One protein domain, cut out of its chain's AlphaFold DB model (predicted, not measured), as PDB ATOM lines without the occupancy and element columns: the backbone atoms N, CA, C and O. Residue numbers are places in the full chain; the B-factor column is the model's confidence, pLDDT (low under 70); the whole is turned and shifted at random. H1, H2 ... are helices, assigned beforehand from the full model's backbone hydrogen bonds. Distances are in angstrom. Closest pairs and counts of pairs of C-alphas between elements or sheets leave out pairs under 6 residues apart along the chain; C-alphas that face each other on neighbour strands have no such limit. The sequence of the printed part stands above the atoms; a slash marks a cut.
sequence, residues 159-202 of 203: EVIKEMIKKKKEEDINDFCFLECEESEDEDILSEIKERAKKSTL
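Overview. This is residues 159 to 202 of the 203 residues of an uncharacterized protein of Taibaiella lutea (UniProt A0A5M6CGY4). A long helix, H1, turns at its end into a shorter one, H2, which folds back at a small angle, the two making a narrow, open V. The free part of H1, residues 159 to 173, sticks out. The printed part has 44 residues, with two named helices in the order H1, H2 and no named strand; its class is all helix. It is loose, with a radius of gyration of the C-alphas of 13.0 A, and flat, spanning 40 by 23 by 7 A.

Along the chain. H1, residues 159 to 183, is 36.5 A long and begins at C-alpha 159 (-48.627, 15.249, -33.668). H2, residues 187 to 200, is 20.5 A long and ends at C-alpha 200 (-38.584, 7.540, -14.614).

Arrangement. H1 and H2 are close but not clearly touching; their closest C-alphas, of Cys 181 and Leu 190, are 6.2 A apart. They run opposite ways at a shallow tilt of 19 degrees. In H1 and H2 every O i to N i+4 pair is within hydrogen-bond range.

Size, cuts and confidence. The two C-alphas farthest apart, of Glu 159 and Glu 185, are 41.0 A apart. The printed part has no cut, and the link from H1 to H2 is tight. Residues 183 to 188 also stand free. The mean pLDDT of the printed part is 74.9; residue 197 and residues 200 to 202 are under 70.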
ATOM      1  N   GLU A 159     -48.819  16.282 -34.689       72.38
ATOM      2  CA  GLU A 159     -48.627  15.249 -33.668       72.38
ATOM      3  C   GLU A 159     -47.249  14.595 -33.788       72.38
ATOM      4  O   GLU A 159     -46.538  14.512 -32.788       72.38
ATOM      5  N   VAL A 160     -46.839  14.224 -35.006       75.00
ATOM      6  CA  VAL A 160     -45.505  13.663 -35.274       75.00
ATOM      7  C   VAL A 160     -44.422  14.668 -34.882       75.00
ATOM      8  O   VAL A 160     -43.463  14.314 -34.203       75.00
ATOM      9  N   ILE A 161     -44.596  15.947 -35.231       70.81
ATOM     10  CA  ILE A 161     -43.649  17.007 -34.856       70.81
ATOM     11  C   ILE A 161     -43.571  17.157 -33.328       70.81
ATOM     12  O   ILE A 161     -42.475  17.247 -32.774       70.81
ATOM     13  N   LYS A 162     -44.711  17.151 -32.621       73.12
ATOM     14  CA  LYS A 162     -44.736  17.208 -31.147       73.12
ATOM     15  C   LYS A 162     -43.990  16.035 -30.517       73.12
ATOM     16  O   LYS A 162     -43.248  16.238 -29.557       73.12
ATOM     17  N   GLU A 163     -44.179  14.832 -31.047       79.94
ATOM     18  CA  GLU A 163     -43.499  13.628 -30.571       79.94
ATOM     19  C   GLU A 163     -41.985  13.707 -30.808       79.94
ATOM     20  O   GLU A 163     -41.208  13.445 -29.892       79.94
ATOM     21  N   MET A 164     -41.556  14.175 -31.984       75.44
ATOM     22  CA  MET A 164     -40.138  14.385 -32.294       75.44
ATOM     23  C   MET A 164     -39.486  15.417 -31.367       75.44
ATOM     24  O   MET A 164     -38.392  15.174 -30.860       75.44
ATOM     25  N   ILE A 165     -40.163  16.538 -31.085       75.19
ATOM     26  CA  ILE A 165     -39.671  17.551 -30.136       75.19
ATOM     27  C   ILE A 165     -39.536  16.954 -28.732       75.19
ATOM     28  O   ILE A 165     -38.554  17.226 -28.041       75.19
ATOM     29  N   LYS A 166     -40.514  16.150 -28.295       78.62
ATOM     30  CA  LYS A 166     -40.467  15.491 -26.987       78.62
ATOM     31  C   LYS A 166     -39.279  14.531 -26.903       78.62
ATOM     32  O   LYS A 166     -38.499  14.636 -25.963       78.62
ATOM     33  N   LYS A 167     -39.104  13.677 -27.915       79.62
ATOM     34  CA  LYS A 167     -37.992  12.725 -27.992       79.62
ATOM     35  C   LYS A 167     -36.635  13.431 -27.978       79.62
ATOM     36  O   LYS A 167     -35.769  13.052 -27.201       79.62
ATOM     37  N   LYS A 168     -36.466  14.496 -28.771       78.06
ATOM     38  CA  LYS A 168     -35.209  15.254 -28.808       78.06
ATOM     39  C   LYS A 168     -34.893  15.922 -27.466       78.06
ATOM     40  O   LYS A 168     -33.755  15.875 -27.022       78.06
ATOM     41  N   LYS A 169     -35.898  16.480 -26.779       77.00
ATOM     42  CA  LYS A 169     -35.717  17.022 -25.419       77.00
ATOM     43  C   LYS A 169     -35.281  15.955 -24.417       77.00
ATOM     44  O   LYS A 169     -34.458  16.249 -23.560       77.00
ATOM     45  N   GLU A 170     -35.844  14.752 -24.495       78.31
ATOM     46  CA  GLU A 170     -35.438  13.634 -23.634       78.31
ATOM     47  C   GLU A 170     -33.995  13.195 -23.925       78.31
ATOM     48  O   GLU A 170     -33.232  12.989 -22.987       78.31
ATOM     49  N   GLU A 171     -33.601  13.114 -25.200       78.69
ATOM     50  CA  GLU A 171     -32.214  12.846 -25.610       78.69
ATOM     51  C   GLU A 171     -31.249  13.914 -25.071       78.69
ATOM     52  O   GLU A 171     -30.286  13.563 -24.398       78.69
ATOM     53  N   ASP A 172     -31.547  15.204 -25.259       77.12
ATOM     54  CA  ASP A 172     -30.685  16.301 -24.790       77.12
ATOM     55  C   ASP A 172     -30.545  16.321 -23.253       77.12
ATOM     56  O   ASP A 172     -29.471  16.612 -22.726       77.12
ATOM     57  N   ILE A 173     -31.616  15.995 -22.514       74.06
ATOM     58  CA  ILE A 173     -31.571  15.861 -21.047       74.06
ATOM     59  C   ILE A 173     -30.682  14.684 -20.641       74.06
ATOM     60  O   ILE A 173     -29.892  14.813 -19.707       74.06
ATOM     61  N   ASN A 174     -30.807  13.545 -21.321       74.00
ATOM     62  CA  ASN A 174     -29.996  12.368 -21.025       74.00
ATOM     63  C   ASN A 174     -28.514  12.624 -21.313       74.00
ATOM     64  O   ASN A 174     -27.683  12.263 -20.485       74.00
ATOM     65  N   ASP A 175     -28.197  13.283 -22.428       76.81
ATOM     66  CA  ASP A 175     -26.828  13.655 -22.788       76.81
ATOM     67  C   ASP A 175     -26.233  14.626 -21.760       76.81
ATOM     68  O   ASP A 175     -25.117  14.418 -21.286       76.81
ATOM     69  N   PHE A 176     -26.995  15.644 -21.343       76.31
ATOM     70  CA  PHE A 176     -26.575  16.565 -20.286       76.31
ATOM     71  C   PHE A 176     -26.309  15.832 -18.964       76.31
ATOM     72  O   PHE A 176     -25.254  16.004 -18.356       76.31
ATOM     73  N   CYS A 177     -27.233  14.969 -18.533       70.31
ATOM     74  CA  CYS A 177     -27.058  14.163 -17.328       70.31
ATOM     75  C   CYS A 177     -25.853  13.224 -17.419       70.31
ATOM     76  O   CYS A 177     -25.175  13.023 -16.417       70.31
ATOM     77  N   PHE A 178     -25.600  12.638 -18.588       73.62
ATOM     78  CA  PHE A 178     -24.456  11.766 -18.811       73.62
ATOM     79  C   PHE A 178     -23.135  12.528 -18.665       73.62
ATOM     80  O   PHE A 178     -22.274  12.077 -17.915       73.62
ATOM     81  N   LEU A 179     -23.015  13.698 -19.300       76.44
ATOM     82  CA  LEU A 179     -21.824  14.548 -19.205       76.44
ATOM     83  C   LEU A 179     -21.560  14.998 -17.760       76.44
ATOM     84  O   LEU A 179     -20.455  14.820 -17.260       76.44
ATOM     85  N   GLU A 180     -22.585  15.476 -17.051       75.38
ATOM     86  CA  GLU A 180     -22.457  15.860 -15.635       75.38
ATOM     87  C   GLU A 180     -22.083  14.667 -14.736       75.38
ATOM     88  O   GLU A 180     -21.329  14.809 -13.775       75.38
ATOM     89  N   CYS A 181     -22.576  13.463 -15.045       71.12
ATOM     90  CA  CYS A 181     -22.194  12.251 -14.320       71.12
ATOM     91  C   CYS A 181     -20.737  11.838 -14.580       71.12
ATOM     92  O   CYS A 181     -20.097  11.304 -13.677       71.12
ATOM     93  N   GLU A 182     -20.215  12.030 -15.793       74.44
ATOM     94  CA  GLU A 182     -18.809  11.735 -16.091       74.44
ATOM     95  C   GLU A 182     -17.851  12.750 -15.456       74.44
ATOM     96  O   GLU A 182     -16.749  12.374 -15.059       74.44
ATOM     97  N   GLU A 183     -18.266  14.011 -15.323       77.12
ATOM     98  CA  GLU A 183     -17.442  15.079 -14.744       77.12
ATOM     99  C   GLU A 183     -17.519  15.153 -13.205       77.12
ATOM    100  O   GLU A 183     -16.629  15.710 -12.559       77.12
ATOM    101  N   SER A 184     -18.551  14.565 -12.596       71.19
ATOM    102  CA  SER A 184     -18.745  14.531 -11.143       71.19
ATOM    103  C   SER A 184     -17.857  13.484 -10.455       71.19
ATOM    104  O   SER A 184     -18.123  12.286 -10.529       71.19
ATOM    105  N   GLU A 185     -16.877  13.928  -9.659       79.75
ATOM    106  CA  GLU A 185     -16.101  13.055  -8.754       79.75
ATOM    107  C   GLU A 185     -16.885  12.618  -7.491       79.75
ATOM    108  O   GLU A 185     -16.402  11.789  -6.719       79.75
ATOM    109  N   ASP A 186     -18.088  13.157  -7.262       82.81
ATOM    110  CA  ASP A 186     -18.878  12.919  -6.049       82.81
ATOM    111  C   ASP A 186     -19.825  11.703  -6.201       82.81
ATOM    112  O   ASP A 186     -20.847  11.752  -6.898       82.81
ATOM    113  N   GLU A 187     -19.472  10.582  -5.557       81.88
ATOM    114  CA  GLU A 187     -20.220   9.313  -5.626       81.88
ATOM    115  C   GLU A 187     -21.663   9.428  -5.103       81.88
ATOM    116  O   GLU A 187     -22.554   8.721  -5.593       81.88
ATOM    117  N   ASP A 188     -21.921  10.329  -4.152       82.62
ATOM    118  CA  ASP A 188     -23.242  10.470  -3.540       82.62
ATOM    119  C   ASP A 188     -24.238  11.088  -4.532       82.62
ATOM    120  O   ASP A 188     -25.353  10.577  -4.696       82.62
ATOM    121  N   ILE A 189     -23.812  12.108  -5.285       77.44
ATOM    122  CA  ILE A 189     -24.621  12.763  -6.327       77.44
ATOM    123  C   ILE A 189     -24.957  11.769  -7.449       77.44
ATOM    124  O   ILE A 189     -26.109  11.662  -7.885       77.44
ATOM    125  N   LEU A 190     -23.975  10.964  -7.866       74.69
ATOM    126  CA  LEU A 190     -24.152   9.914  -8.871       74.69
ATOM    127  C   LEU A 190     -25.175   8.850  -8.451       74.69
ATOM    128  O   LEU A 190     -25.921   8.328  -9.290       74.69
ATOM    129  N   SER A 191     -25.218   8.509  -7.162       81.31
ATOM    130  CA  SER A 191     -26.163   7.527  -6.630       81.31
ATOM    131  C   SER A 191     -27.611   8.039  -6.664       81.31
ATOM    132  O   SER A 191     -28.511   7.300  -7.080       81.31
ATOM    133  N   GLU A 192     -27.835   9.317  -6.339       81.94
ATOM    134  CA  GLU A 192     -29.161   9.939  -6.346       81.94
ATOM    135  C   GLU A 192     -29.708  10.095  -7.774       81.94
ATOM    136  O   GLU A 192     -30.878   9.787  -8.038       81.94
ATOM    137  N   ILE A 193     -28.857  10.497  -8.725       74.19
ATOM    138  CA  ILE A 193     -29.233  10.615 -10.141       74.19
ATOM    139  C   ILE A 193     -29.638   9.244 -10.707       74.19
ATOM    140  O   ILE A 193     -30.686   9.125 -11.349       74.19
ATOM    141  N   LYS A 194     -28.882   8.176 -10.403       75.88
ATOM    142  CA  LYS A 194     -29.211   6.798 -10.825       75.88
ATOM    143  C   LYS A 194     -30.538   6.298 -10.241       75.88
ATOM    144  O   LYS A 194     -31.286   5.596 -10.926       75.88
ATOM    145  N   GLU A 195     -30.849   6.650  -8.996       80.19
ATOM    146  CA  GLU A 195     -32.125   6.333  -8.334       80.19
ATOM    147  C   GLU A 195     -33.310   7.031  -9.021       80.19
ATOM    148  O   GLU A 195     -34.339   6.400  -9.293       80.19
ATOM    149  N   ARG A 196     -33.160   8.317  -9.372       75.56
ATOM    150  CA  ARG A 196     -34.193   9.084 -10.087       75.56
ATOM    151  C   ARG A 196     -34.402   8.586 -11.518       75.56
ATOM    152  O   ARG A 196     -35.550   8.423 -11.933       75.56
ATOM    153  N   ALA A 197     -33.330   8.257 -12.238       67.88
ATOM    154  CA  ALA A 197     -33.409   7.704 -13.591       67.88
ATOM    155  C   ALA A 197     -34.178   6.366 -13.630       67.88
ATOM    156  O   ALA A 197     -35.060   6.183 -14.474       67.88
ATOM    157  N   LYS A 198     -33.933   5.465 -12.661       73.56
ATOM    158  CA  LYS A 198     -34.674   4.194 -12.517       73.56
ATOM    159  C   LYS A 198     -36.169   4.385 -12.254       73.56
ATOM    160  O   LYS A 198     -36.970   3.579 -12.712       73.56
ATOM    161  N   LYS A 199     -36.562   5.432 -11.523       73.94
ATOM    162  CA  LYS A 199     -37.980   5.738 -11.259       73.94
ATOM    163  C   LYS A 199     -38.700   6.283 -12.496       73.94
ATOM    164  O   LYS A 199     -39.898   6.062 -12.628       73.94
ATOM    165  N   SER A 200     -37.987   6.963 -13.398       56.53
ATOM    166  CA  SER A 200     -38.584   7.540 -14.614       56.53
ATOM    167  C   SER A 200     -38.914   6.507 -15.696       56.53
ATOM    168  O   SER A 200     -39.869   6.696 -16.432       56.53
ATOM    169  N   THR A 201     -38.179   5.392 -15.758       54.41
ATOM    170  CA  THR A 201     -38.366   4.326 -16.764       54.41
ATOM    171  C   THR A 201     -39.488   3.336 -16.426       54.41
ATOM    172  O   THR A 201     -39.783   2.450 -17.224       54.41
ATOM    173  N   LEU A 202     -40.107   3.466 -15.249       60.88
ATOM    174  CA  LEU A 202     -41.190   2.599 -14.762       60.88
ATOM    175  C   LEU A 202     -42.597   3.203 -14.926       60.88
ATOM    176  O   LEU A 202     -43.569   2.519 -14.606       60.88
TER     177      LEU A 202